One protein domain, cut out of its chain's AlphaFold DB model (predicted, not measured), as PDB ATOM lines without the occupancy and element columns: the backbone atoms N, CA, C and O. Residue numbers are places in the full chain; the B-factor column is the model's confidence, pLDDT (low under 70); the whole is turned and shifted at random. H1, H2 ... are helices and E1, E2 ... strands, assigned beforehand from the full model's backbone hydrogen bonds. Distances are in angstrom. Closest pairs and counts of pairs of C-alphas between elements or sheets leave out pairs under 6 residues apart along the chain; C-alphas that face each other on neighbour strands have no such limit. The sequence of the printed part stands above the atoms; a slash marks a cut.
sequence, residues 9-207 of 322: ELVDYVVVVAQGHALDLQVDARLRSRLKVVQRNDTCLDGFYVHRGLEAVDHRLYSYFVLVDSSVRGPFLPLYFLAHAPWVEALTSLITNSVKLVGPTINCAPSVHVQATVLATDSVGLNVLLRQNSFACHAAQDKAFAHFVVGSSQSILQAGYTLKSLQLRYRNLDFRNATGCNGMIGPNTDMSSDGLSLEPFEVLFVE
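Overview. This is residues 9 to 207 of the 322 residues of an uncharacterized protein of Tetrabaena socialis (UniProt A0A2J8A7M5). Three two-stranded sheets stand side by side as a twisted, interrupted row, E2 E1, then E3 E5, then E4 E6, with helices H2, H4 and H5 covering one face. H3 packs on E4 and E5 on the other face, while H1 and H6 lie at opposite ends of the row, H6 between two long stretches with no named element, residues 166 to 180 and 185 to 199. The printed part has 199 residues, with seven named helices and six named strands in the order E1 H1 E2 H2 E3 H3 E4 E5 H4 H5 E6 H6 H7; the class is mixed, helices and strands, with 85 residues in named elements, under half. E1 E2 and E4 E6 are parallel, E3 E5 antiparallel. The whole is compact, with a radius of gyration of the C-alphas of 16.5 A and spans of 44 by 41 by 32 A.

Along the chain. E1, residues 13 to 18, begins at C-alpha (311.178, 352.388, 253.121) and is 16.3 A long, as is E2, residues 35 to 40. E3 is residues 64 to 68, E5 118 to 122 and 14.0 A long, E4 99 to 103, E6 162 to 165. H5, residues 141 to 158, is 23.4 A long and begins at (332.093, 354.603, 238.230); H2 is residues 47 to 55, 13.0 A, and H4 123 to 131, 12.3 A. H1 is residues 29 to 34, H3 89 to 92, H6 181 to 184, and H7 200 to 203, ending at (328.919, 357.163, 263.083).

Arrangement. E1, H1 and E2 form a strand-helix-strand unit, two parallel neighbour strands with a helix between, its crossover right-handed; N 15 and O 36 are 2.8 A apart, within hydrogen-bond range. In E3 and E5, N 65 and O 121 are at 2.8 A; in E4 and E6, N 164 and O 101 at 3.0 A. E1 and E3 are near each other; the closest C-alphas of E4 and E5, Gly 103 and Leu 119, are 4.8 A apart. H5 has a kink of 39 degrees near residue 152. With residues 144 to 149 alone it touches H2, closest C-alphas Phe 148 and Gly 47 at 5.2 A, only just about perpendicular at 71 degrees. With residues 152 to 156 alone it touches H4, closest C-alphas Ser 152 and Leu 129 at 6.0 A, a steep tilt of 52 degrees, opposite ways. H6 and H7 are apart. Every O i to N i+4 pair is within range in H2 and H4, 1 of 2 in H1 and 11 of 14 in H5; H3, H6 and H7 are too short for one.

Size, cuts and confidence. The C-alphas of Ala 29 and Gly 180 are farthest apart, 47.7 A. The printed part has no cut; the links E3 to H3, E4 to E5, E6 to H6 and H6 to H7 are long. Residues 72 to 73 pair antiparallel with 206 to 207. No printed residue is under 70 in pLDDT.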
ATOM      1  N   GLU A   9     306.850 354.271 262.866       77.75
ATOM      2  CA  GLU A   9     305.655 354.384 262.034       77.75
ATOM      3  C   GLU A   9     305.636 355.621 261.125       77.75
ATOM      4  O   GLU A   9     304.782 355.706 260.244       77.75
ATOM      5  N   LEU A  10     306.551 356.574 261.316       84.44
ATOM      6  CA  LEU A  10     306.665 357.790 260.502       84.44
ATOM      7  C   LEU A  10     307.652 357.636 259.334       84.44
ATOM      8  O   LEU A  10     307.895 358.596 258.605       84.44
ATOM      9  N   VAL A  11     308.233 356.444 259.158       89.50
ATOM     10  CA  VAL A  11     309.254 356.163 258.144       89.50
ATOM     11  C   VAL A  11     308.723 355.158 257.127       89.50
ATOM     12  O   VAL A  11     308.358 354.034 257.479       89.50
ATOM     13  N   ASP A  12     308.738 355.547 255.853       92.75
ATOM     14  CA  ASP A  12     308.531 354.628 254.734       92.75
ATOM     15  C   ASP A  12     309.879 354.217 254.133       92.75
ATOM     16  O   ASP A  12     310.840 354.990 254.110       92.75
ATOM     17  N   TYR A  13     309.950 352.986 253.632       93.38
ATOM     18  CA  TYR A  13     311.178 352.388 253.121       93.38
ATOM     19  C   TYR A  13     311.049 352.140 251.626       93.38
ATOM     20  O   TYR A  13     310.120 351.470 251.180       93.38
ATOM     21  N   VAL A  14     312.021 352.614 250.848       95.56
ATOM     22  CA  VAL A  14     312.133 352.286 249.425       95.56
ATOM     23  C   VAL A  14     313.427 351.518 249.203       95.56
ATOM     24  O   VAL A  14     314.514 352.051 249.410       95.56
ATOM     25  N   VAL A  15     313.316 350.260 248.783       95.12
ATOM     26  CA  VAL A  15     314.465 349.401 248.480       95.12
ATOM     27  C   VAL A  15     314.574 349.242 246.973       95.12
ATOM     28  O   VAL A  15     313.690 348.675 246.333       95.12
ATOM     29  N   VAL A  16     315.672 349.736 246.408       95.50
ATOM     30  CA  VAL A  16     315.960 349.635 244.975       95.50
ATOM     31  C   VAL A  16     316.912 348.467 244.738       95.50
ATOM     32  O   VAL A  16     318.017 348.441 245.275       95.50
ATOM     33  N   VAL A  17     316.482 347.501 243.932       94.00
ATOM     34  CA  VAL A  17     317.190 346.246 243.669       94.00
ATOM     35  C   VAL A  17     317.658 346.227 242.217       94.00
ATOM     36  O   VAL A  17     316.871 346.430 241.291       94.00
ATOM     37  N   ALA A  18     318.960 346.023 242.025       90.69
ATOM     38  CA  ALA A  18     319.570 345.914 240.705       90.69
ATOM     39  C   ALA A  18     319.178 344.604 240.001       90.69
ATOM     40  O   ALA A  18     318.929 343.585 240.648       90.69
ATOM     41  N   GLN A  19     319.187 344.619 238.667       84.69
ATOM     42  CA  GLN A  19     318.861 343.452 237.852       84.69
ATOM     43  C   GLN A  19     319.712 342.235 238.229       84.69
ATOM     44  O   GLN A  19     320.923 342.338 238.401       84.69
ATOM     45  N   GLY A  20     319.077 341.065 238.321       83.19
ATOM     46  CA  GLY A  20     319.764 339.811 238.641       83.19
ATOM     47  C   GLY A  20     320.069 339.616 240.128       83.19
ATOM     48  O   GLY A  20     320.598 338.571 240.498       83.19
ATOM     49  N   HIS A  21     319.697 340.569 240.987       86.12
ATOM     50  CA  HIS A  21     319.777 340.415 242.435       86.12
ATOM     51  C   HIS A  21     318.405 340.091 243.027       86.12
ATOM     52  O   HIS A  21     317.376 340.638 242.628       86.12
ATOM     53  N   ALA A  22     318.400 339.192 244.008       82.62
ATOM     54  CA  ALA A  22     317.226 338.884 244.807       82.62
ATOM     55  C   ALA A  22     317.311 339.604 246.153       82.62
ATOM     56  O   ALA A  22     318.394 339.805 246.706       82.62
ATOM     57  N   LEU A  23     316.147 339.971 246.672       84.94
ATOM     58  CA  LEU A  23     315.996 340.573 247.983       84.94
ATOM     59  C   LEU A  23     315.336 339.545 248.900       84.94
ATOM     60  O   LEU A  23     314.165 339.219 248.712       84.94
ATOM     61  N   ASP A  24     316.093 339.036 249.868       83.44
ATOM     62  CA  ASP A  24     315.568 338.179 250.931       83.44
ATOM     63  C   ASP A  24     315.301 339.039 252.169       83.44
ATOM     64  O   ASP A  24     316.222 339.468 252.867       83.44
ATOM     65  N   LEU A  25     314.029 339.371 252.380       80.12
ATOM     66  CA  LEU A  25     313.583 340.229 253.470       80.12
ATOM     67  C   LEU A  25     312.559 339.503 254.332       80.12
ATOM     68  O   LEU A  25     311.419 339.271 253.924       80.12
ATOM     69  N   GLN A  26     312.943 339.245 255.578       80.44
ATOM     70  CA  GLN A  26     312.005 338.845 256.618       80.44
ATOM     71  C   GLN A  26     311.401 340.096 257.255       80.44
ATOM     72  O   GLN A  26     311.999 340.721 258.129       80.44
ATOM     73  N   VAL A  27     310.220 340.482 256.771       80.44
ATOM     74  CA  VAL A  27     309.467 341.638 257.277       80.44
ATOM     75  C   VAL A  27     308.089 341.222 257.774       80.44
ATOM     76  O   VAL A  27     307.408 340.376 257.178       80.44
ATOM     77  N   ASP A  28     307.668 341.841 258.870       80.81
ATOM     78  CA  ASP A  28     306.337 341.666 259.435       80.81
ATOM     79  C   ASP A  28     305.264 342.381 258.592       80.81
ATOM     80  O   ASP A  28     305.539 342.990 257.553       80.81
ATOM     81  N   ALA A  29     303.999 342.277 259.002       80.38
ATOM     82  CA  ALA A  29     302.895 342.904 258.278       80.38
ATOM     83  C   ALA A  29     302.959 344.442 258.312       80.38
ATOM     84  O   ALA A  29     302.622 345.086 257.317       80.38
ATOM     85  N   ARG A  30     303.414 345.029 259.429       76.12
ATOM     86  CA  ARG A  30     303.469 346.485 259.613       76.12
ATOM     87  C   ARG A  30     304.491 347.112 258.674       76.12
ATOM     88  O   ARG A  30     304.126 347.974 257.877       76.12
ATOM     89  N   LEU A  31     305.732 346.627 258.689       81.56
ATOM     90  CA  LEU A  31     306.793 347.118 257.815       81.56
ATOM     91  C   LEU A  31     306.469 346.862 256.341       81.56
ATOM     92  O   LEU A  31     306.719 347.720 255.500       81.56
ATOM     93  N   ARG A  32     305.833 345.726 256.020       85.81
ATOM     94  CA  ARG A  32     305.418 345.404 254.645       85.81
ATOM     95  C   ARG A  32     304.469 346.448 254.044       85.81
ATOM     96  O   ARG A  32     304.556 346.693 252.849       85.81
ATOM     97  N   SER A  33     303.609 347.087 254.841       87.56
ATOM     98  CA  SER A  33     302.698 348.141 254.352       87.56
ATOM     99  C   SER A  33     303.397 349.460 253.988       87.56
ATOM    100  O   SER A  33     302.839 350.259 253.242       87.56
ATOM    101  N   ARG A  34     304.621 349.665 254.485       89.00
ATOM    102  CA  ARG A  34     305.440 350.878 254.305       89.00
ATOM    103  C   ARG A  34     306.681 350.647 253.450       89.00
ATOM    104  O   ARG A  34     307.461 351.565 253.211       89.00
ATOM    105  N   LEU A  35     306.888 349.407 253.018       91.75
ATOM    106  CA  LEU A  35     308.013 348.996 252.202       91.75
ATOM    107  C   LEU A  35     307.602 348.986 250.732       91.75
ATOM    108  O   LEU A  35     306.734 348.218 250.317       91.75
ATOM    109  N   LYS A  36     308.302 349.774 249.923       93.50
ATOM    110  CA  LYS A  36     308.247 349.705 248.467       93.50
ATOM    111  C   LYS A  36     309.533 349.098 247.930       93.50
ATOM    112  O   LYS A  36     310.623 349.586 248.209       93.50
ATOM    113  N   VAL A  37     309.406 348.043 247.133       93.44
ATOM    114  CA  VAL A  37     310.542 347.423 246.442       93.44
ATOM    115  C   VAL A  37     310.491 347.810 244.971       93.44
ATOM    116  O   VAL A  37     309.465 347.640 244.315       93.44
ATOM    117  N   VAL A  38     311.597 348.341 244.457       94.44
ATOM    118  CA  VAL A  38     311.740 348.799 243.073       94.44
ATOM    119  C   VAL A  38     312.804 347.952 242.399       94.44
ATOM    120  O   VAL A  38     313.964 347.977 242.797       94.44
ATOM    121  N   GLN A  39     312.415 347.208 241.370       92.75
ATOM    122  CA  GLN A  39     313.348 346.477 240.515       92.75
ATOM    123  C   GLN A  39     313.761 347.362 239.341       92.75
ATOM    124  O   GLN A  39     312.922 348.067 238.775       92.75
ATOM    125  N   ARG A  40     315.038 347.323 238.957       91.50
ATOM    126  CA  ARG A  40     315.552 348.093 237.815       91.50
ATOM    127  C   ARG A  40     316.427 347.252 236.896       91.50
ATOM    128  O   ARG A  40     317.131 346.360 237.353       91.50
ATOM    129  N   ASN A  41     316.406 347.606 235.611       90.81
ATOM    130  CA  ASN A  41     317.091 346.879 234.531       90.81
ATOM    131  C   ASN A  41     318.193 347.700 233.845       90.81
ATOM    132  O   ASN A  41     318.798 347.245 232.880       90.81
ATOM    133  N   ASP A  42     318.414 348.937 234.281       90.56
ATOM    134  CA  ASP A  42     319.427 349.807 233.699       90.56
ATOM    135  C   ASP A  42     320.781 349.651 234.420       90.56
ATOM    136  O   ASP A  42     320.846 349.200 235.564       90.56
ATOM    137  N   THR A  43     321.867 350.046 233.758       91.06
ATOM    138  CA  THR A  43     323.248 349.841 234.230       91.06
ATOM    139  C   THR A  43     323.835 351.038 234.983       91.06
ATOM    140  O   THR A  43     325.026 351.046 235.288       91.06
ATOM    141  N   CYS A  44     323.033 352.070 235.273       94.12
ATOM    142  CA  CYS A  44     323.524 353.295 235.899       94.12
ATOM    143  C   CYS A  44     323.984 353.050 237.350       94.12
ATOM    144  O   CYS A  44     323.407 352.253 238.092       94.12
ATOM    145  N   LEU A  45     325.000 353.771 237.802       92.19
ATOM    146  CA  LEU A  45     325.611 353.551 239.112       92.19
ATOM    147  C   LEU A  45     325.165 354.593 240.153       92.19
ATOM    148  O   LEU A  45     324.562 355.617 239.823       92.19
ATOM    149  N   ASP A  46     325.459 354.291 241.419       88.62
ATOM    150  CA  ASP A  46     325.398 355.177 242.588       88.62
ATOM    151  C   ASP A  46     324.134 356.052 242.708       88.62
ATOM    152  O   ASP A  46     323.050 355.554 243.020       88.62
ATOM    153  N   GLY A  47     324.244 357.361 242.455       92.06
ATOM    154  CA  GLY A  47     323.156 358.323 242.641       92.06
ATOM    155  C   GLY A  47     321.879 357.968 241.876       92.06
ATOM    156  O   GLY A  47     320.782 358.301 242.321       92.06
ATOM    157  N   PHE A  48     321.979 357.217 240.778       95.56
ATOM    158  CA  PHE A  48     320.803 356.816 240.011       95.56
ATOM    159  C   PHE A  48     319.882 355.833 240.757       95.56
ATOM    160  O   PHE A  48     318.682 355.779 240.482       95.56
ATOM    161  N   TYR A  49     320.392 355.093 241.750       94.88
ATOM    162  CA  TYR A  49     319.537 354.302 242.645       94.88
ATOM    163  C   TYR A  49     318.592 355.206 243.443       94.88
ATOM    164  O   TYR A  49     317.412 354.888 243.581       94.88
ATOM    165  N   VAL A  50     319.080 356.367 243.889       95.38
ATOM    166  CA  VAL A  50     318.268 357.379 244.580       95.38
ATOM    167  C   VAL A  50     317.180 357.906 243.652       95.38
ATOM    168  O   VAL A  50     316.017 357.955 244.040       95.38
ATOM    169  N   HIS A  51     317.539 358.232 242.406       95.75
ATOM    170  CA  HIS A  51     316.586 358.696 241.397       95.75
ATOM    171  C   HIS A  51     315.424 357.708 241.208       95.75
ATOM    172  O   HIS A  51     314.265 358.100 241.319       95.75
ATOM    173  N   ARG A  52     315.723 356.413 241.033       95.88
ATOM    174  CA  ARG A  52     314.695 355.362 240.912       95.88
ATOM    175  C   ARG A  52     313.829 355.216 242.159       95.88
ATOM    176  O   ARG A  52     312.634 354.955 242.041       95.88
ATOM    177  N   GLY A  53     314.410 355.391 243.342       95.75
ATOM    178  CA  GLY A  53     313.653 355.398 244.591       95.75
ATOM    179  C   GLY A  53     312.664 356.565 244.662       95.75
ATOM    180  O   GLY A  53     311.503 356.365 245.011       95.75
ATOM    181  N   LEU A  54     313.099 357.765 244.265       96.12
ATOM    182  CA  LEU A  54     312.269 358.972 244.260       96.12
ATOM    183  C   LEU A  54     311.143 358.923 243.221       96.12
ATOM    184  O   LEU A  54     310.066 359.436 243.495       96.12
ATOM    185  N   GLU A  55     311.353 358.301 242.058       95.38
ATOM    186  CA  GLU A  55     310.289 358.081 241.060       95.38
ATOM    187  C   GLU A  55     309.203 357.122 241.562       95.38
ATOM    188  O   GLU A  55     308.055 357.165 241.118       95.38
ATOM    189  N   ALA A  56     309.556 356.235 242.492       94.94
ATOM    190  CA  ALA A  56     308.639 355.242 243.015       94.94
ATOM    191  C   ALA A  56     307.676 355.809 244.065       94.94
ATOM    192  O   ALA A  56     306.708 355.134 244.409       94.94
ATOM    193  N   VAL A  57     307.890 357.011 244.590       94.50
ATOM    194  CA  VAL A  57     307.040 357.597 245.635       94.50
ATOM    195  C   VAL A  57     306.712 359.048 245.313       94.50
ATOM    196  O   VAL A  57     307.434 359.715 244.578       94.50
ATOM    197  N   ASP A  58     305.632 359.578 245.888       95.50
ATOM    198  CA  ASP A  58     305.440 361.027 245.878       95.50
ATOM    199  C   ASP A  58     306.360 361.658 246.929       95.50
ATOM    200  O   ASP A  58     305.979 361.855 248.083       95.50
ATOM    201  N   HIS A  59     307.601 361.949 246.533       94.69
ATOM    202  CA  HIS A  59     308.627 362.469 247.438       94.69
ATOM    203  C   HIS A  59     308.220 363.793 248.118       94.69
ATOM    204  O   HIS A  59     308.755 364.125 249.168       94.69
ATOM    205  N   ARG A  60     307.236 364.533 247.586       95.12
ATOM    206  CA  ARG A  60     306.737 365.790 248.177       95.12
ATOM    207  C   ARG A  60     306.006 365.586 249.506       95.12
ATOM    208  O   ARG A  60     305.801 366.555 250.231       95.12
ATOM    209  N   LEU A  61     305.613 364.351 249.821       95.44
ATOM    210  CA  LEU A  61     304.975 363.992 251.087       95.44
ATOM    211  C   LEU A  61     305.976 363.854 252.245       95.44
ATOM    212  O   LEU A  61     305.562 363.765 253.399       95.44
ATOM    213  N   TYR A  62     307.280 363.849 251.957       96.00
ATOM    214  CA  TYR A  62     308.326 363.600 252.943       96.00
ATOM    215  C   TYR A  62     309.097 364.880 253.265       96.00
ATOM    216  O   TYR A  62     309.455 365.663 252.385       96.00
ATOM    217  N   SER A  63     309.377 365.083 254.555       96.25
ATOM    218  CA  SER A  63     310.187 366.219 255.026       96.25
ATOM    219  C   SER A  63     311.687 365.934 254.958       96.25
ATOM    220  O   SER A  63     312.477 366.852 254.750       96.25
ATOM    221  N   TYR A  64     312.063 364.664 255.113       97.81
ATOM    222  CA  TYR A  64     313.442 364.202 255.167       97.81
ATOM    223  C   TYR A  64     313.638 362.971 254.291       97.81
ATOM    224  O   TYR A  64     312.739 362.143 254.150       97.81
ATOM    225  N   PHE A  65     314.845 362.841 253.757       97.81
ATOM    226  CA  PHE A  65     315.267 361.744 252.900       97.81
ATOM    227  C   PHE A  65     316.558 361.187 253.469       97.81
ATOM    228  O   PHE A  65     317.535 361.927 253.583       97.81
ATOM    229  N   VAL A  66     316.558 359.902 253.822       97.44
ATOM    230  CA  VAL A  66     317.749 359.194 254.289       97.44
ATOM    231  C   VAL A  66     318.072 358.085 253.296       97.44
ATOM    232  O   VAL A  66     317.317 357.130 253.142       97.44
ATOM    233  N   LEU A  67     319.193 358.234 252.605       96.31
ATOM    234  CA  LEU A  67     319.762 357.228 251.729       96.31
ATOM    235  C   LEU A  67     320.703 356.332 252.524       96.31
ATOM    236  O   LEU A  67     321.527 356.836 253.283       96.31
ATOM    237  N   VAL A  68     320.627 355.026 252.280       95.56
ATOM    238  CA  VAL A  68     321.541 354.029 252.840       95.56
ATOM    239  C   VAL A  68     321.957 353.066 251.733       95.56
ATOM    240  O   VAL A  68     321.107 352.453 251.088       95.56
ATOM    241  N   ASP A  69     323.261 352.934 251.509       92.19
ATOM    242  CA  ASP A  69     323.822 351.972 250.567       92.19
ATOM    243  C   ASP A  69     323.915 350.559 251.174       92.19
ATOM    244  O   ASP A  69     324.149 350.365 252.364       92.19
ATOM    245  N   SER A  70     323.797 349.531 250.337       89.94
ATOM    246  CA  SER A  70     323.876 348.124 250.768       89.94
ATOM    247  C   SER A  70     325.265 347.681 251.272       89.94
ATOM    248  O   SER A  70     325.417 346.584 251.822       89.94
ATOM    249  N   SER A  71     326.307 348.494 251.069       88.81
ATOM    250  CA  SER A  71     327.670 348.213 251.530       88.81
ATOM    251  C   SER A  71     327.925 348.535 252.997       88.81
ATOM    252  O   SER A  71     328.994 348.165 253.484       88.81
ATOM    253  N   VAL A  72     326.996 349.175 253.712       91.31
ATOM    254  CA  VAL A  72     327.178 349.480 255.137       91.31
ATOM    255  C   VAL A  72     326.558 348.428 256.062       91.31
ATOM    256  O   VAL A  72     325.769 347.568 255.662       91.31
ATOM    257  N   ARG A  73     326.956 348.474 257.332       90.62
ATOM    258  CA  ARG A  73     326.353 347.751 258.457       90.62
ATOM    259  C   ARG A  73     325.930 348.756 259.512       90.62
ATOM    260  O   ARG A  73     326.595 349.773 259.685       90.62
ATOM    261  N   GLY A  74     324.825 348.455 260.179       91.00
ATOM    262  CA  GLY A  74     324.176 349.322 261.151       91.00
ATOM    263  C   GLY A  74     322.648 349.223 261.036       91.00
ATOM    264  O   GLY A  74     322.148 348.332 260.342       91.00
ATOM    265  N   PRO A  75     321.904 350.133 261.683       91.44
ATOM    266  CA  PRO A  75     322.415 351.192 262.549       91.44
ATOM    267  C   PRO A  75     323.015 350.620 263.841       91.44
ATOM    268  O   PRO A  75     322.381 349.825 264.535       91.44
ATOM    269  N   PHE A  76     324.239 351.028 264.166       91.06
ATOM    270  CA  PHE A  76     324.867 350.798 265.460       91.06
ATOM    271  C   PHE A  76     324.458 351.929 266.392       91.06
ATOM    272  O   PHE A  76     324.830 353.082 266.196       91.06
ATOM    273  N   LEU A  77     323.656 351.595 267.395       87.81
ATOM    274  CA  LEU A  77     323.177 352.539 268.393       87.81
ATOM    275  C   LEU A  77     323.407 351.954 269.780       87.81
ATOM    276  O   LEU A  77     323.175 350.756 269.977       87.81
ATOM    277  N   PRO A  78     323.809 352.776 270.760       85.75
ATOM    278  CA  PRO A  78     323.760 352.357 272.147       85.75
ATOM    279  C   PRO A  78     322.331 351.953 272.533       85.75
ATOM    280  O   PRO A  78     321.367 352.611 272.138       85.75
ATOM    281  N   LEU A  79     322.180 350.899 273.342       81.69
ATOM    282  CA  LEU A  79     320.862 350.374 273.735       81.69
ATOM    283  C   LEU A  79     319.955 351.440 274.367       81.69
ATOM    284  O   LEU A  79     318.751 351.442 274.124       81.69
ATOM    285  N   TYR A  80     320.529 352.376 275.127       81.25
ATOM    286  CA  TYR A  80     319.782 353.468 275.752       81.25
ATOM    287  C   TYR A  80     319.221 354.482 274.742       81.25
ATOM    288  O   TYR A  80     318.263 355.170 275.062       81.25
ATOM    289  N   PHE A  81     319.765 354.577 273.524       81.81
ATOM    290  CA  PHE A  81     319.226 355.465 272.488       81.81
ATOM    291  C   PHE A  81     317.939 354.896 271.870       81.81
ATOM    292  O   PHE A  81     316.991 355.636 271.615       81.81
ATOM    293  N   LEU A  82     317.879 353.571 271.679       70.94
ATOM    294  CA  LEU A  82     316.752 352.883 271.030       70.94
ATOM    295  C   LEU A  82     315.416 353.054 271.769       70.94
ATOM    296  O   LEU A  82     314.363 352.866 271.170       70.94
ATOM    297  N   ALA A  83     315.444 353.417 273.051       71.69
ATOM    298  CA  ALA A  83     314.244 353.644 273.849       71.69
ATOM    299  C   ALA A  83     313.562 354.999 273.577       71.69
ATOM    300  O   ALA A  83     312.439 355.210 274.034       71.69
ATOM    301  N   HIS A  84     314.229 355.930 272.885       75.44
ATOM    302  CA  HIS A  84     313.817 357.338 272.873       75.44
ATOM    303  C   HIS A  84     313.458 357.892 271.495       75.44
ATOM    304  O   HIS A  84     312.602 358.769 271.421       75.44
ATOM    305  N   ALA A  85     314.092 357.406 270.429       78.25
ATOM    306  CA  ALA A  85     313.949 357.987 269.098       78.25
ATOM    307  C   ALA A  85     314.228 356.961 267.988       78.25
ATOM    308  O   ALA A  85     315.038 356.044 268.180       78.25
ATOM    309  N   PRO A  86     313.622 357.123 266.797       85.94
ATOM    310  CA  PRO A  86     313.971 356.319 265.641       85.94
ATOM    311  C   PRO A  86     315.395 356.660 265.183       85.94
ATOM    312  O   PRO A  86     315.833 357.807 265.240       85.94
ATOM    313  N   TRP A  87     316.129 355.669 264.672       88.75
ATOM    314  CA  TRP A  87     317.543 355.836 264.301       88.75
ATOM    315  C   TRP A  87     317.790 356.969 263.292       88.75
ATOM    316  O   TRP A  87     318.853 357.587 263.312       88.75
ATOM    317  N   VAL A  88     316.814 357.256 262.421       91.88
ATOM    318  CA  VAL A  88     316.896 358.335 261.425       91.88
ATOM    319  C   VAL A  88     317.063 359.705 262.079       91.88
ATOM    320  O   VAL A  88     317.704 360.576 261.494       91.88
ATOM    321  N   GLU A  89     316.559 359.883 263.304       91.44
ATOM    322  CA  GLU A  89     316.643 361.138 264.052       91.44
ATOM    323  C   GLU A  89     318.085 361.510 264.401       91.44
ATOM    324  O   GLU A  89     318.421 362.695 264.435       91.44
ATOM    325  N   ALA A  90     318.978 360.523 264.545       92.56
ATOM    326  CA  ALA A  90     320.406 360.781 264.733       92.56
ATOM    327  C   ALA A  90     320.989 361.636 263.592       92.56
ATOM    328  O   ALA A  90     321.850 362.480 263.827       92.56
ATOM    329  N   LEU A  91     320.487 361.461 262.364       95.69
ATOM    330  CA  LEU A  91     320.911 362.227 261.192       95.69
ATOM    331  C   LEU A  91     320.026 363.456 260.956       95.69
ATOM    332  O   LEU A  91     320.540 364.550 260.721       95.69
ATOM    333  N   THR A  92     318.700 363.296 260.996       96.31
ATOM    334  CA  THR A  92     317.773 364.371 260.606       96.31
ATOM    335  C   THR A  92     317.735 365.519 261.610       96.31
ATOM    336  O   THR A  92     317.534 366.658 261.196       96.31
ATOM    337  N   SER A  93     318.025 365.272 262.892       95.06
ATOM    338  CA  SER A  93     318.141 366.329 263.912       95.06
ATOM    339  C   SER A  93     319.309 367.296 263.670       95.06
ATOM    340  O   SER A  93     319.308 368.410 264.194       95.06
ATOM    341  N   LEU A  94     320.301 366.910 262.857       97.62
ATOM    342  CA  LEU A  94     321.411 367.785 262.468       97.62
ATOM    343  C   LEU A  94     321.060 368.714 261.299       97.62
ATOM    344  O   LEU A  94     321.814 369.649 261.020       97.62
ATOM    345  N   ILE A  95     319.943 368.468 260.611       98.56
ATOM    346  CA  ILE A  95     319.479 369.288 259.494       98.56
ATOM    347  C   ILE A  95     318.805 370.538 260.058       98.56
ATOM    348  O   ILE A  95     317.911 370.472 260.897       98.56
ATOM    349  N   THR A  96     319.239 371.702 259.586       98.25
ATOM    350  CA  THR A  96     318.776 373.006 260.079       98.25
ATOM    351  C   THR A  96     318.519 373.946 258.907       98.25
ATOM    352  O   THR A  96     318.570 373.553 257.742       98.25
ATOM    353  N   ASN A  97     318.272 375.229 259.177       98.19
ATOM    354  CA  ASN A  97     318.175 376.234 258.118       98.19
ATOM    355  C   ASN A  97     319.495 376.416 257.346       98.19
ATOM    356  O   ASN A  97     319.451 376.767 256.171       98.19
ATOM    357  N   SER A  98     320.649 376.151 257.970       98.19
ATOM    358  CA  SER A  98     321.966 376.267 257.329       98.19
ATOM    359  C   SER A  98     322.553 374.926 256.887       98.19
ATOM    360  O   SER A  98     323.313 374.901 255.924       98.19
ATOM    361  N   VAL A  99     322.211 373.820 257.551       98.62
ATOM    362  CA  VAL A  99     322.724 372.475 257.243       98.62
ATOM    363  C   VAL A  99     321.735 371.743 256.347       98.62
ATOM    364  O   VAL A  99     320.605 371.523 256.773       98.62
ATOM    365  N   LYS A 100     322.155 371.331 255.143       98.62
ATOM    366  CA  LYS A 100     321.269 370.666 254.162       98.62
ATOM    367  C   LYS A 100     321.747 369.300 253.678       98.62
ATOM    368  O   LYS A 100     321.046 368.659 252.900       98.62
ATOM    369  N   LEU A 101     322.899 368.831 254.146       98.62
ATOM    370  CA  LEU A 101     323.371 367.477 253.874       98.62
ATOM    371  C   LEU A 101     324.160 366.945 255.067       98.62
ATOM    372  O   LEU A 101     325.085 367.597 255.554       98.62
ATOM    373  N   VAL A 102     323.766 365.767 255.533       98.56
ATOM    374  CA  VAL A 102     324.309 365.113 256.724       98.56
ATOM    375  C   VAL A 102     324.685 363.679 256.384       98.56
ATOM    376  O   VAL A 102     324.019 363.046 255.572       98.56
ATOM    377  N   GLY A 103     325.718 363.133 257.015       97.31
ATOM    378  CA  GLY A 103     325.987 361.696 256.966       97.31
ATOM    379  C   GLY A 103     326.867 361.217 258.117       97.31
ATOM    380  O   GLY A 103     327.190 361.993 259.015       97.31
ATOM    381  N   PRO A 104     327.276 359.942 258.109       95.25
ATOM    382  CA  PRO A 104     328.138 359.355 259.131       95.25
ATOM    383  C   PRO A 104     329.457 360.103 259.289       95.25
ATOM    384  O   PRO A 104     329.877 360.422 260.398       95.25
ATOM    385  N   THR A 105     330.097 360.417 258.160       94.19
ATOM    386  CA  THR A 105     331.484 360.874 258.115       94.19
ATOM    387  C   THR A 105     331.715 361.927 257.032       94.19
ATOM    388  O   THR A 105     330.979 362.012 256.044       94.19
ATOM    389  N   ILE A 106     332.766 362.731 257.216       93.94
ATOM    390  CA  ILE A 106     333.287 363.676 256.221       93.94
ATOM    391  C   ILE A 106     334.635 363.172 255.709       93.94
ATOM    392  O   ILE A 106     335.495 362.750 256.483       93.94
ATOM    393  N   ASN A 107     334.833 363.280 254.399       91.50
ATOM    394  CA  ASN A 107     336.121 363.124 253.743       91.50
ATOM    395  C   ASN A 107     336.481 364.430 253.016       91.50
ATOM    396  O   ASN A 107     335.621 365.076 252.426       91.50
ATOM    397  N   CYS A 108     337.752 364.822 253.056       89.81
ATOM    398  CA  CYS A 108     338.243 366.052 252.436       89.81
ATOM    399  C   CYS A 108     339.053 365.849 251.145       89.81
ATOM    400  O   CYS A 108     339.584 366.824 250.619       89.81
ATOM    401  N   ALA A 109     339.112 364.628 250.602       87.69
ATOM    402  CA  ALA A 109     339.760 364.323 249.324       87.69
ATOM    403  C   ALA A 109     338.780 363.661 248.336       87.69
ATOM    404  O   ALA A 109     338.172 362.653 248.696       87.69
ATOM    405  N   PRO A 110     338.623 364.159 247.093       88.75
ATOM    406  CA  PRO A 110     339.357 365.268 246.461       88.75
ATOM    407  C   PRO A 110     338.872 366.669 246.875       88.75
ATOM    408  O   PRO A 110     339.513 367.673 246.581       88.75
ATOM    409  N   SER A 111     337.723 366.761 247.536       91.88
ATOM    410  CA  SER A 111     337.175 367.987 248.122       91.88
ATOM    411  C   SER A 111     336.356 367.604 249.347       91.88
ATOM    412  O   SER A 111     336.057 366.424 249.530       91.88
ATOM    413  N   VAL A 112     335.976 368.570 250.183       94.19
ATOM    414  CA  VAL A 112     335.096 368.308 251.331       94.19
ATOM    415  C   VAL A 112     333.782 367.690 250.858       94.19
ATOM    416  O   VAL A 112     333.064 368.277 250.048       94.19
ATOM    417  N   HIS A 113     333.453 366.511 251.367       95.38
ATOM    418  CA  HIS A 113     332.179 365.866 251.107       95.38
ATOM    419  C   HIS A 113     331.765 364.943 252.249       95.38
ATOM    420  O   HIS A 113     332.594 364.340 252.932       95.38
ATOM    421  N   VAL A 114     330.455 364.817 252.425       96.00
ATOM    422  CA  VAL A 114     329.853 363.736 253.202       96.00
ATOM    423  C   VAL A 114     330.041 362.430 252.429       96.00
ATOM    424  O   VAL A 114     329.816 362.392 251.217       96.00
ATOM    425  N   GLN A 115     330.450 361.354 253.104       92.00
ATOM    426  CA  GLN A 115     330.514 360.043 252.457       92.00
ATOM    427  C   GLN A 115     329.111 359.562 252.078       92.00
ATOM    428  O   GLN A 115     328.253 359.377 252.935       92.00
ATOM    429  N   ALA A 116     328.885 359.311 250.788       89.31
ATOM    430  CA  ALA A 116     327.550 359.032 250.266       89.31
ATOM    431  C   ALA A 116     327.071 357.576 250.427       89.31
ATOM    432  O   ALA A 116     326.122 357.158 249.768       89.31
ATOM    433  N   THR A 117     327.713 356.803 251.306       90.88
ATOM    434  CA  THR A 117     327.207 355.494 251.742       90.88
ATOM    435  C   THR A 117     325.959 355.644 252.607       90.88
ATOM    436  O   THR A 117     325.092 354.775 252.581       90.88
ATOM    437  N   VAL A 118     325.843 356.757 253.339       95.94
ATOM    438  CA  VAL A 118     324.614 357.191 254.001       95.94
ATOM    439  C   VAL A 118     324.510 358.711 253.904       95.94
ATOM    440  O   VAL A 118     325.441 359.417 254.286       95.94
ATOM    441  N   LEU A 119     323.376 359.222 253.423       96.81
ATOM    442  CA  LEU A 119     323.104 360.660 253.322       96.81
ATOM    443  C   LEU A 119     321.729 360.979 253.884       96.81
ATOM    444  O   LEU A 119     320.770 360.286 253.573       96.81
ATOM    445  N   ALA A 120     321.617 362.067 254.634       98.44
ATOM    446  CA  ALA A 120     320.353 362.642 255.058       98.44
ATOM    447  C   ALA A 120     320.230 364.092 254.578       98.44
ATOM    448  O   ALA A 120     321.169 364.884 254.683       98.44
ATOM    449  N   THR A 121     319.063 364.443 254.048       98.75
ATOM    450  CA  THR A 121     318.738 365.795 253.577       98.75
ATOM    451  C   THR A 121     317.254 366.095 253.790       98.75
ATOM    452  O   THR A 121     316.457 365.175 253.982       98.75
ATOM    453  N   ASP A 122     316.875 367.371 253.794       98.75
ATOM    454  CA  ASP A 122     315.473 367.799 253.779       98.75
ATOM    455  C   ASP A 122     314.994 368.073 252.345       98.75
ATOM    456  O   ASP A 122     315.734 367.928 251.369       98.75
ATOM    457  N   SER A 123     313.740 368.492 252.199       98.31
ATOM    458  CA  SER A 123     313.170 368.863 250.899       98.31
ATOM    459  C   SER A 123     313.929 370.000 250.200       98.31
ATOM    460  O   SER A 123     313.991 370.019 248.970       98.31
ATOM    461  N   VAL A 124     314.544 370.923 250.949       98.69
ATOM    462  CA  VAL A 124     315.339 372.028 250.392       98.69
ATOM    463  C   VAL A 124     316.643 371.501 249.801       98.69
ATOM    464  O   VAL A 124     316.946 371.789 248.641       98.69
ATOM    465  N   GLY A 125     317.394 370.711 250.569       98.62
ATOM    466  CA  GLY A 125     318.634 370.100 250.105       98.62
ATOM    467  C   GLY A 125     318.394 369.118 248.960       98.62
ATOM    468  O   GLY A 125     319.085 369.200 247.947       98.62
ATOM    469  N   LEU A 126     317.343 368.291 249.029       98.56
ATOM    470  CA  LEU A 126     316.947 367.418 247.921       98.56
ATOM    471  C   LEU A 126     316.721 368.210 246.622       98.56
ATOM    472  O   LEU A 126     317.193 367.807 245.561       98.56
ATOM    473  N   ASN A 127     316.046 369.360 246.695       98.25
ATOM    474  CA  ASN A 127     315.795 370.197 245.520       98.25
ATOM    475  C   ASN A 127     317.091 370.757 244.910       98.25
ATOM    476  O   ASN A 127     317.201 370.870 243.689       98.25
ATOM    477  N   VAL A 128     318.085 371.090 245.743       98.69
ATOM    478  CA  VAL A 128     319.423 371.486 245.272       98.69
ATOM    479  C   VAL A 128     320.084 370.329 244.518       98.69
ATOM    480  O   VAL A 128     320.542 370.528 243.394       98.69
ATOM    481  N   LEU A 129     320.074 369.121 245.092       98.25
ATOM    482  CA  LEU A 129     320.679 367.925 244.491       98.25
ATOM    483  C   LEU A 129     320.027 367.548 243.152       98.25
ATOM    484  O   LEU A 129     320.719 367.224 242.186       98.25
ATOM    485  N   LEU A 130     318.696 367.639 243.065       96.94
ATOM    486  CA  LEU A 130     317.955 367.378 241.829       96.94
ATOM    487  C   LEU A 130     318.308 368.388 240.730       96.94
ATOM    488  O   LEU A 130     318.582 367.989 239.602       96.94
ATOM    489  N   ARG A 131     318.362 369.687 241.052       97.25
ATOM    490  CA  ARG A 131     318.711 370.740 240.078       97.25
ATOM    491  C   ARG A 131     320.141 370.628 239.562       97.25
ATOM    492  O   ARG A 131     320.393 370.972 238.412       97.25
ATOM    493  N   GLN A 132     321.060 370.155 240.401       96.50
ATOM    494  CA  GLN A 132     322.465 369.948 240.039       96.50
ATOM    495  C   GLN A 132     322.734 368.569 239.424       96.50
ATOM    496  O   GLN A 132     323.883 368.223 239.161       96.50
ATOM    497  N   ASN A 133     321.686 367.781 239.154       95.06
ATOM    498  CA  ASN A 133     321.790 366.454 238.553       95.06
ATOM    499  C   ASN A 133     322.691 365.489 239.348       95.06
ATOM    500  O   ASN A 133     323.329 364.613 238.765       95.06
ATOM    501  N   SER A 134     322.725 365.599 240.682       96.12
ATOM    502  CA  SER A 134     323.552 364.726 241.535       96.12
ATOM    503  C   SER A 134     323.160 363.244 241.446       96.12
ATOM    504  O   SER A 134     323.948 362.371 241.797       96.12
ATOM    505  N   PHE A 135     321.951 362.947 240.958       96.06
ATOM    506  CA  PHE A 135     321.418 361.590 240.781       96.06
ATOM    507  C   PHE A 135     321.315 361.165 239.311       96.06
ATOM    508  O   PHE A 135     320.550 360.257 238.984       96.06
ATOM    509  N   ALA A 136     322.035 361.833 238.406       95.50
ATOM    510  CA  ALA A 136     322.022 361.488 236.990       95.50
ATOM    511  C   ALA A 136     322.544 360.067 236.727       95.50
ATOM    512  O   ALA A 136     323.364 359.517 237.465       95.50
ATOM    513  N   CYS A 137     322.070 359.472 235.631       95.88
ATOM    514  CA  CYS A 137     322.566 358.181 235.182       95.88
ATOM    515  C   CYS A 137     324.011 358.300 234.688       95.88
ATOM    516  O   CYS A 137     324.295 359.010 233.720       95.88
ATOM    517  N   HIS A 138     324.902 357.515 235.287       95.88
ATOM    518  CA  HIS A 138     326.270 357.347 234.820       95.88
ATOM    519  C   HIS A 138     326.629 355.863 234.762       95.88
ATOM    520  O   HIS A 138     326.453 355.143 235.740       95.88
ATOM    521  N   ALA A 139     327.152 355.414 233.618       92.81
ATOM    522  CA  ALA A 139     327.649 354.047 233.447       92.81
ATOM    523  C   ALA A 139     329.090 353.865 233.962       92.81
ATOM    524  O   ALA A 139     329.505 352.753 234.263       92.81
ATOM    525  N   ALA A 140     329.861 354.956 234.042       94.81
ATOM    526  CA  ALA A 140     331.244 354.940 234.502       94.81
ATOM    527  C   ALA A 140     331.315 355.301 235.992       94.81
ATOM    528  O   ALA A 140     330.716 356.291 236.421       94.81
ATOM    529  N   GLN A 141     332.036 354.490 236.770       92.00
ATOM    530  CA  GLN A 141     332.093 354.603 238.230       92.00
ATOM    531  C   GLN A 141     332.754 355.902 238.701       92.00
ATOM    532  O   GLN A 141     332.320 356.490 239.682       92.00
ATOM    533  N   ASP A 142     333.774 356.385 237.995       93.88
ATOM    534  CA  ASP A 142     334.441 357.658 238.274       93.88
ATOM    535  C   ASP A 142     333.485 358.851 238.127       93.88
ATOM    536  O   ASP A 142     333.442 359.728 238.991       93.88
ATOM    537  N   LYS A 143     332.663 358.856 237.072       94.50
ATOM    538  CA  LYS A 143     331.636 359.880 236.849       94.50
ATOM    539  C   LYS A 143     330.524 359.787 237.880       94.50
ATOM    540  O   LYS A 143     330.141 360.809 238.442       94.50
ATOM    541  N   ALA A 144     330.033 358.579 238.150       93.94
ATOM    542  CA  ALA A 144     329.025 358.354 239.179       93.94
ATOM    543  C   ALA A 144     329.522 358.867 240.541       93.94
ATOM    544  O   ALA A 144     328.859 359.692 241.165       93.94
ATOM    545  N   PHE A 145     330.750 358.509 240.924       92.75
ATOM    546  CA  PHE A 145     331.396 358.986 242.141       92.75
ATOM    547  C   PHE A 145     331.540 360.516 242.181       92.75
ATOM    548  O   PHE A 145     331.185 361.151 243.177       92.75
ATOM    549  N   ALA A 146     332.035 361.126 241.102       94.50
ATOM    550  CA  ALA A 146     332.260 362.566 241.035       94.50
ATOM    551  C   ALA A 146     330.957 363.372 241.130       94.50
ATOM    552  O   ALA A 146     330.915 364.366 241.852       94.50
ATOM    553  N   HIS A 147     329.890 362.948 240.446       94.81
ATOM    554  CA  HIS A 147     328.607 363.659 240.435       94.81
ATOM    555  C   HIS A 147     327.779 363.413 241.694       94.81
ATOM    556  O   HIS A 147     327.174 364.343 242.231       94.81
ATOM    557  N   PHE A 148     327.762 362.175 242.182       96.00
ATOM    558  CA  PHE A 148     326.942 361.808 243.321       96.00
ATOM    559  C   PHE A 148     327.679 362.015 244.643       96.00
ATOM    560  O   PHE A 148     327.232 362.810 245.463       96.00
ATOM    561  N   VAL A 149     328.818 361.358 244.864       93.44
ATOM    562  CA  VAL A 149     329.468 361.350 246.186       93.44
ATOM    563  C   VAL A 149     330.066 362.719 246.508       93.44
ATOM    564  O   VAL A 149     329.683 363.363 247.486       93.44
ATOM    565  N   VAL A 150     330.971 363.197 245.655       95.31
ATOM    566  CA  VAL A 150     331.600 364.512 245.843       95.31
ATOM    567  C   VAL A 150     330.630 365.619 245.429       95.31
ATOM    568  O   VAL A 150     330.403 366.571 246.178       95.31
ATOM    569  N   GLY A 151     330.005 365.467 244.261       96.38
ATOM    570  CA  GLY A 151     329.154 366.478 243.642       96.38
ATOM    571  C   GLY A 151     327.918 366.846 244.460       96.38
ATOM    572  O   GLY A 151     327.567 368.024 244.480       96.38
ATOM    573  N   SER A 152     327.308 365.917 245.210       97.75
ATOM    574  CA  SER A 152     326.183 366.257 246.102       97.75
ATOM    575  C   SER A 152     326.594 367.266 247.172       97.75
ATOM    576  O   SER A 152     325.927 368.277 247.382       97.75
ATOM    577  N   SER A 153     327.735 367.032 247.821       97.81
ATOM    578  CA  SER A 153     328.237 367.931 248.862       97.81
ATOM    579  C   SER A 153     328.646 369.284 248.288       97.81
ATOM    580  O   SER A 153     328.305 370.323 248.847       97.81
ATOM    581  N   GLN A 154     329.314 369.282 247.132       97.19
ATOM    582  CA  GLN A 154     329.704 370.517 246.450       97.19
ATOM    583  C   GLN A 154     328.486 371.336 245.999       97.19
ATOM    584  O   GLN A 154     328.469 372.547 246.189       97.19
ATOM    585  N   SER A 155     327.436 370.684 245.498       98.06
ATOM    586  CA  SER A 155     326.173 371.329 245.111       98.06
ATOM    587  C   SER A 155     325.516 372.056 246.286       98.06
ATOM    588  O   SER A 155     325.037 373.180 246.145       98.06
ATOM    589  N   ILE A 156     325.528 371.431 247.466       98.62
ATOM    590  CA  ILE A 156     324.968 371.996 248.698       98.62
ATOM    591  C   ILE A 156     325.789 373.199 249.178       98.62
ATOM    592  O   ILE A 156     325.211 374.241 249.494       98.62
ATOM    593  N   LEU A 157     327.120 373.082 249.166       97.81
ATOM    594  CA  LEU A 157     328.028 374.175 249.524       97.81
ATOM    595  C   LEU A 157     327.886 375.376 248.574       97.81
ATOM    596  O   LEU A 157     327.773 376.514 249.025       97.81
ATOM    597  N   GLN A 158     327.821 375.130 247.262       97.44
ATOM    598  CA  GLN A 158     327.635 376.169 246.239       97.44
ATOM    599  C   GLN A 158     326.279 376.877 246.351       97.44
ATOM    600  O   GLN A 158     326.170 378.055 246.016       97.44
ATOM    601  N   ALA A 159     325.254 376.191 246.862       98.38
ATOM    602  CA  ALA A 159     323.953 376.784 247.159       98.38
ATOM    603  C   ALA A 159     323.936 377.632 248.454       98.38
ATOM    604  O   ALA A 159     322.882 378.141 248.831       98.38
ATOM    605  N   GLY A 160     325.078 377.796 249.136       98.06
ATOM    606  CA  GLY A 160     325.232 378.629 250.336       98.06
ATOM    607  C   GLY A 160     324.929 377.918 251.661       98.06
ATOM    608  O   GLY A 160     325.040 378.531 252.732       98.06
ATOM    609  N   TYR A 161     324.582 376.632 251.605       98.62
ATOM    610  CA  TYR A 161     324.350 375.784 252.772       98.62
ATOM    611  C   TYR A 161     325.641 375.094 253.224       98.62
ATOM    612  O   TYR A 161     326.657 375.126 252.539       98.62
ATOM    613  N   THR A 162     325.614 374.475 254.400       98.06
ATOM    614  CA  THR A 162     326.742 373.726 254.959       98.06
ATOM    615  C   THR A 162     326.418 372.242 255.129       98.06
ATOM    616  O   THR A 162     325.274 371.799 254.964       98.06
ATOM    617  N   LEU A 163     327.461 371.478 255.442       98.00
ATOM    618  CA  LEU A 163     327.434 370.035 255.652       98.00
ATOM    619  C   LEU A 163     327.546 369.720 257.144       98.00
ATOM    620  O   LEU A 163     328.017 370.541 257.929       98.00
ATOM    621  N   LYS A 164     327.177 368.502 257.528       97.62
ATOM    622  CA  LYS A 164     327.405 367.974 258.876       97.62
ATOM    623  C   LYS A 164     327.721 366.489 258.819       97.62
ATOM    624  O   LYS A 164     327.304 365.788 257.901       97.62
ATOM    625  N   SER A 165     328.406 366.001 259.842       95.94
ATOM    626  CA  SER A 165     328.446 364.574 260.134       95.94
ATOM    627  C   SER A 165     328.199 364.288 261.604       95.94
ATOM    628  O   SER A 165     328.145 365.211 262.423       95.94
ATOM    629  N   LEU A 166     328.029 363.002 261.913       95.81
ATOM    630  CA  LEU A 166     327.897 362.504 263.279       95.81
ATOM    631  C   LEU A 166     329.214 362.575 264.069       95.81
ATOM    632  O   LEU A 166     329.185 362.587 265.296       95.81
ATOM    633  N   GLN A 167     330.355 362.688 263.383       93.38
ATOM    634  CA  GLN A 167     331.672 362.754 264.015       93.38
ATOM    635  C   GLN A 167     331.785 363.951 264.973       93.38
ATOM    636  O   GLN A 167     331.705 365.117 264.564       93.38
ATOM    637  N   LEU A 168     332.069 363.665 266.242       92.19
ATOM    638  CA  LEU A 168     332.191 364.630 267.328       92.19
ATOM    639  C   LEU A 168     333.243 365.698 267.019       92.19
ATOM    640  O   LEU A 168     333.011 366.883 267.271       92.19
ATOM    641  N   ARG A 169     334.360 365.305 266.393       89.62
ATOM    642  CA  ARG A 169     335.436 366.228 265.983       89.62
ATOM    643  C   ARG A 169     334.971 367.344 265.042       89.62
ATOM    644  O   ARG A 169     335.583 368.406 265.006       89.62
ATOM    645  N   TYR A 170     333.888 367.130 264.295       92.56
ATOM    646  CA  TYR A 170     333.334 368.102 263.348       92.56
ATOM    647  C   TYR A 170     332.068 368.790 263.870       92.56
ATOM    648  O   TYR A 170     331.424 369.544 263.140       92.56
ATOM    649  N   ARG A 171     331.710 368.590 265.146       91.94
ATOM    650  CA  ARG A 171     330.460 369.097 265.730       91.94
ATOM    651  C   ARG A 171     330.286 370.613 265.590       91.94
ATOM    652  O   ARG A 171     329.158 371.058 265.397       91.94
ATOM    653  N   ASN A 172     331.360 371.389 265.680       91.12
ATOM    654  CA  ASN A 172     331.298 372.855 265.675       91.12
ATOM    655  C   ASN A 172     331.913 373.479 264.412       91.12
ATOM    656  O   ASN A 172     332.219 374.668 264.408       91.12
ATOM    657  N   LEU A 173     332.121 372.685 263.358       92.12
ATOM    658  CA  LEU A 173     332.733 373.157 262.122       92.12
ATOM    659  C   LEU A 173     331.669 373.575 261.101       92.12
ATOM    660  O   LEU A 173     330.674 372.879 260.908       92.12
ATOM    661  N   ASP A 174     331.925 374.684 260.409       94.31
ATOM    662  CA  ASP A 174     331.187 375.080 259.212       94.31
ATOM    663  C   ASP A 174     332.005 374.742 257.961       94.31
ATOM    664  O   ASP A 174     333.037 375.355 257.674       94.31
ATOM    665  N   PHE A 175     331.524 373.766 257.196       95.12
ATOM    666  CA  PHE A 175     332.227 373.239 256.030       95.12
ATOM    667  C   PHE A 175     332.235 374.163 254.811       95.12
ATOM    668  O   PHE A 175     332.942 373.870 253.852       95.12
ATOM    669  N   ARG A 176     331.539 375.305 254.852       94.50
ATOM    670  CA  ARG A 176     331.677 376.351 253.822       94.50
ATOM    671  C   ARG A 176     333.070 376.983 253.818       94.50
ATOM    672  O   ARG A 176     333.526 377.429 252.774       94.50
ATOM    673  N   ASN A 177     333.741 376.979 254.972       88.12
ATOM    674  CA  ASN A 177     335.047 377.615 255.168       88.12
ATOM    675  C   ASN A 177     336.161 376.611 255.509       88.12
ATOM    676  O   ASN A 177     337.300 377.014 255.738       88.12
ATOM    677  N   ALA A 178     335.845 375.319 255.597       81.69
ATOM    678  CA  ALA A 178     336.796 374.299 256.017       81.69
ATOM    679  C   ALA A 178     337.561 373.706 254.830       81.69
ATOM    680  O   ALA A 178     336.979 373.391 253.793       81.69
ATOM    681  N   THR A 179     338.858 373.467 255.011       76.31
ATOM    682  CA  THR A 179     339.710 372.755 254.050       76.31
ATOM    683  C   THR A 179     340.599 371.741 254.774       76.31
ATOM    684  O   THR A 179     340.876 371.881 255.964       76.31
ATOM    685  N   GLY A 180     341.020 370.681 254.074       72.00
ATOM    686  CA  GLY A 180     342.086 369.782 254.546       72.00
ATOM    687  C   GLY A 180     341.778 368.913 255.775       72.00
ATOM    688  O   GLY A 180     342.710 368.488 256.454       72.00
ATOM    689  N   CYS A 181     340.507 368.625 256.083       78.75
ATOM    690  CA  CYS A 181     340.163 367.759 257.216       78.75
ATOM    691  C   CYS A 181     340.722 366.330 257.071       78.75
ATOM    692  O   CYS A 181     340.987 365.854 255.963       78.75
ATOM    693  N   ASN A 182     340.893 365.639 258.204       76.06
ATOM    694  CA  ASN A 182     341.365 364.249 258.276       76.06
ATOM    695  C   ASN A 182     342.688 363.981 257.525       76.06
ATOM    696  O   ASN A 182     342.894 362.889 257.002       76.06
ATOM    697  N   GLY A 183     343.547 364.998 257.360       81.00
ATOM    698  CA  GLY A 183     344.785 364.884 256.581       81.00
ATOM    699  C   GLY A 183     344.571 364.476 255.117       81.00
ATOM    700  O   GLY A 183     345.491 363.942 254.508       81.00
ATOM    701  N   MET A 184     343.367 364.687 254.562       84.56
ATOM    702  CA  MET A 184     342.951 364.197 253.236       84.56
ATOM    703  C   MET A 184     342.940 362.663 253.102       84.56
ATOM    704  O   MET A 184     342.921 362.127 251.994       84.56
ATOM    705  N   ILE A 185     342.916 361.948 254.227       83.06
ATOM    706  CA  ILE A 185     342.785 360.494 254.285       83.06
ATOM    707  C   ILE A 185     341.304 360.153 254.462       83.06
ATOM    708  O   ILE A 185     340.565 360.849 255.161       83.06
ATOM    709  N   GLY A 186     340.846 359.079 253.818       83.88
ATOM    710  CA  GLY A 186     339.473 358.609 253.982       83.88
ATOM    711  C   GLY A 186     339.205 358.187 255.435       83.88
ATOM    712  O   GLY A 186     340.026 357.467 255.999       83.88
ATOM    713  N   PRO A 187     338.053 358.561 256.023       83.88
ATOM    714  CA  PRO A 187     337.757 358.308 257.436       83.88
ATOM    715  C   PRO A 187     337.653 356.815 257.761       83.88
ATOM    716  O   PRO A 187     337.782 356.419 258.906       83.88
ATOM    717  N   ASN A 188     337.450 355.978 256.746       80.50
ATOM    718  CA  ASN A 188     337.279 354.543 256.893       80.50
ATOM    719  C   ASN A 188     338.591 353.828 257.274       80.50
ATOM    720  O   ASN A 188     338.546 352.693 257.714       80.50
ATOM    721  N   THR A 189     339.775 354.419 257.158       77.50
ATOM    722  CA  THR A 189     341.003 353.707 257.561       77.50
ATOM    723  C   THR A 189     341.198 353.744 259.083       77.50
ATOM    724  O   THR A 189     340.941 354.775 259.707       77.50
ATOM    725  N   ASP A 190     341.674 352.646 259.683       78.75
ATOM    726  CA  ASP A 190     342.040 352.610 261.108       78.75
ATOM    727  C   ASP A 190     343.004 353.753 261.446       78.75
ATOM    728  O   ASP A 190     343.889 354.086 260.653       78.75
ATOM    729  N   MET A 191     342.834 354.357 262.624       82.50
ATOM    730  CA  MET A 191     343.672 355.460 263.118       82.50
ATOM    731  C   MET A 191     343.680 356.722 262.234       82.50
ATOM    732  O   MET A 191     344.451 357.650 262.487       82.50
ATOM    733  N   SER A 192     342.834 356.797 261.198       80.62
ATOM    734  CA  SER A 192     342.851 357.909 260.240       80.62
ATOM    735  C   SER A 192     342.246 359.201 260.780       80.62
ATOM    736  O   SER A 192     342.422 360.243 260.151       80.62
ATOM    737  N   SER A 193     341.567 359.161 261.930       79.94
ATOM    738  CA  SER A 193     340.956 360.333 262.548       79.94
ATOM    739  C   SER A 193     341.699 360.752 263.809       79.94
ATOM    740  O   SER A 193     341.349 360.352 264.908       79.94
ATOM    741  N   ASP A 194     342.747 361.562 263.644       79.62
ATOM    742  CA  ASP A 194     343.597 362.061 264.742       79.62
ATOM    743  C   ASP A 194     344.194 360.930 265.602       79.62
ATOM    744  O   ASP A 194     344.353 361.060 266.813       79.62
ATOM    745  N   GLY A 195     344.521 359.798 264.968       83.50
ATOM    746  CA  GLY A 195     344.989 358.605 265.671       83.50
ATOM    747  C   GLY A 195     343.865 357.771 266.285       83.50
ATOM    748  O   GLY A 195     344.146 356.912 267.107       83.50
ATOM    749  N   LEU A 196     342.607 357.998 265.902       84.38
ATOM    750  CA  LEU A 196     341.462 357.164 266.259       84.38
ATOM    751  C   LEU A 196     340.903 356.459 265.020       84.38
ATOM    752  O   LEU A 196     340.897 357.005 263.908       84.38
ATOM    753  N   SER A 197     340.424 355.237 265.223       85.38
ATOM    754  CA  SER A 197     339.562 354.534 264.271       85.38
ATOM    755  C   SER A 197     338.126 355.048 264.393       85.38
ATOM    756  O   SER A 197     337.756 355.628 265.413       85.38
ATOM    757  N   LEU A 198     337.305 354.849 263.358       87.81
ATOM    758  CA  LEU A 198     335.881 355.185 263.450       87.81
ATOM    759  C   LEU A 198     335.211 354.369 264.548       87.81
ATOM    760  O   LEU A 198     335.318 353.146 264.550       87.81
ATOM    761  N   GLU A 199     334.472 355.050 265.417       90.44
ATOM    762  CA  GLU A 199     333.648 354.412 266.436       90.44
ATOM    763  C   GLU A 199     332.250 354.131 265.856       90.44
ATOM    764  O   GLU A 199     331.518 355.072 265.536       90.44
ATOM    765  N   PRO A 200     331.836 352.862 265.689       91.75
ATOM    766  CA  PRO A 200     330.552 352.538 265.068       91.75
ATOM    767  C   PRO A 200     329.344 353.145 265.786       91.75
ATOM    768  O   PRO A 200     328.390 353.538 265.115       91.75
ATOM    769  N   PHE A 201     329.389 353.289 267.116       91.94
ATOM    770  CA  PHE A 201     328.329 353.969 267.871       91.94
ATOM    771  C   PHE A 201     328.301 355.490 267.687       91.94
ATOM    772  O   PHE A 201     327.279 356.112 267.967       91.94
ATOM    773  N   GLU A 202     329.394 356.094 267.221       92.25
ATOM    774  CA  GLU A 202     329.445 357.513 266.866       92.25
ATOM    775  C   GLU A 202     328.844 357.734 265.476       92.25
ATOM    776  O   GLU A 202     328.035 358.639 265.286       92.25
ATOM    777  N   VAL A 203     329.222 356.904 264.500       92.94
ATOM    778  CA  VAL A 203     328.919 357.163 263.083       92.94
ATOM    779  C   VAL A 203     327.713 356.406 262.541       92.94
ATOM    780  O   VAL A 203     327.370 356.592 261.376       92.94
ATOM    781  N   LEU A 204     327.034 355.606 263.371       93.81
ATOM    782  CA  LEU A 204     325.784 354.889 263.086       93.81
ATOM    783  C   LEU A 204     325.899 353.769 262.039       93.81
ATOM    784  O   LEU A 204     325.394 352.670 262.255       93.81
ATOM    785  N   PHE A 205     326.558 354.014 260.912       93.31
ATOM    786  CA  PHE A 205     326.764 353.054 259.837       93.31
ATOM    787  C   PHE A 205     328.232 353.002 259.425       93.31
ATOM    788  O   PHE A 205     328.874 354.033 259.234       93.31
ATOM    789  N   VAL A 206     328.743 351.786 259.225       91.06
ATOM    790  CA  VAL A 206     330.137 351.536 258.831       91.06
ATOM    791  C   VAL A 206     330.182 350.710 257.551       91.06
ATOM    792  O   VAL A 206     329.460 349.724 257.414       91.06
ATOM    793  N   GLU A 207     331.033 351.096 256.602       87.50
ATOM    794  CA  GLU A 207     331.224 350.391 255.328       87.50
ATOM    795  C   GLU A 207     331.856 349.004 255.557       87.50
ATOM    796  O   GLU A 207     332.978 348.898 256.028       87.50
TER     797      GLU A 207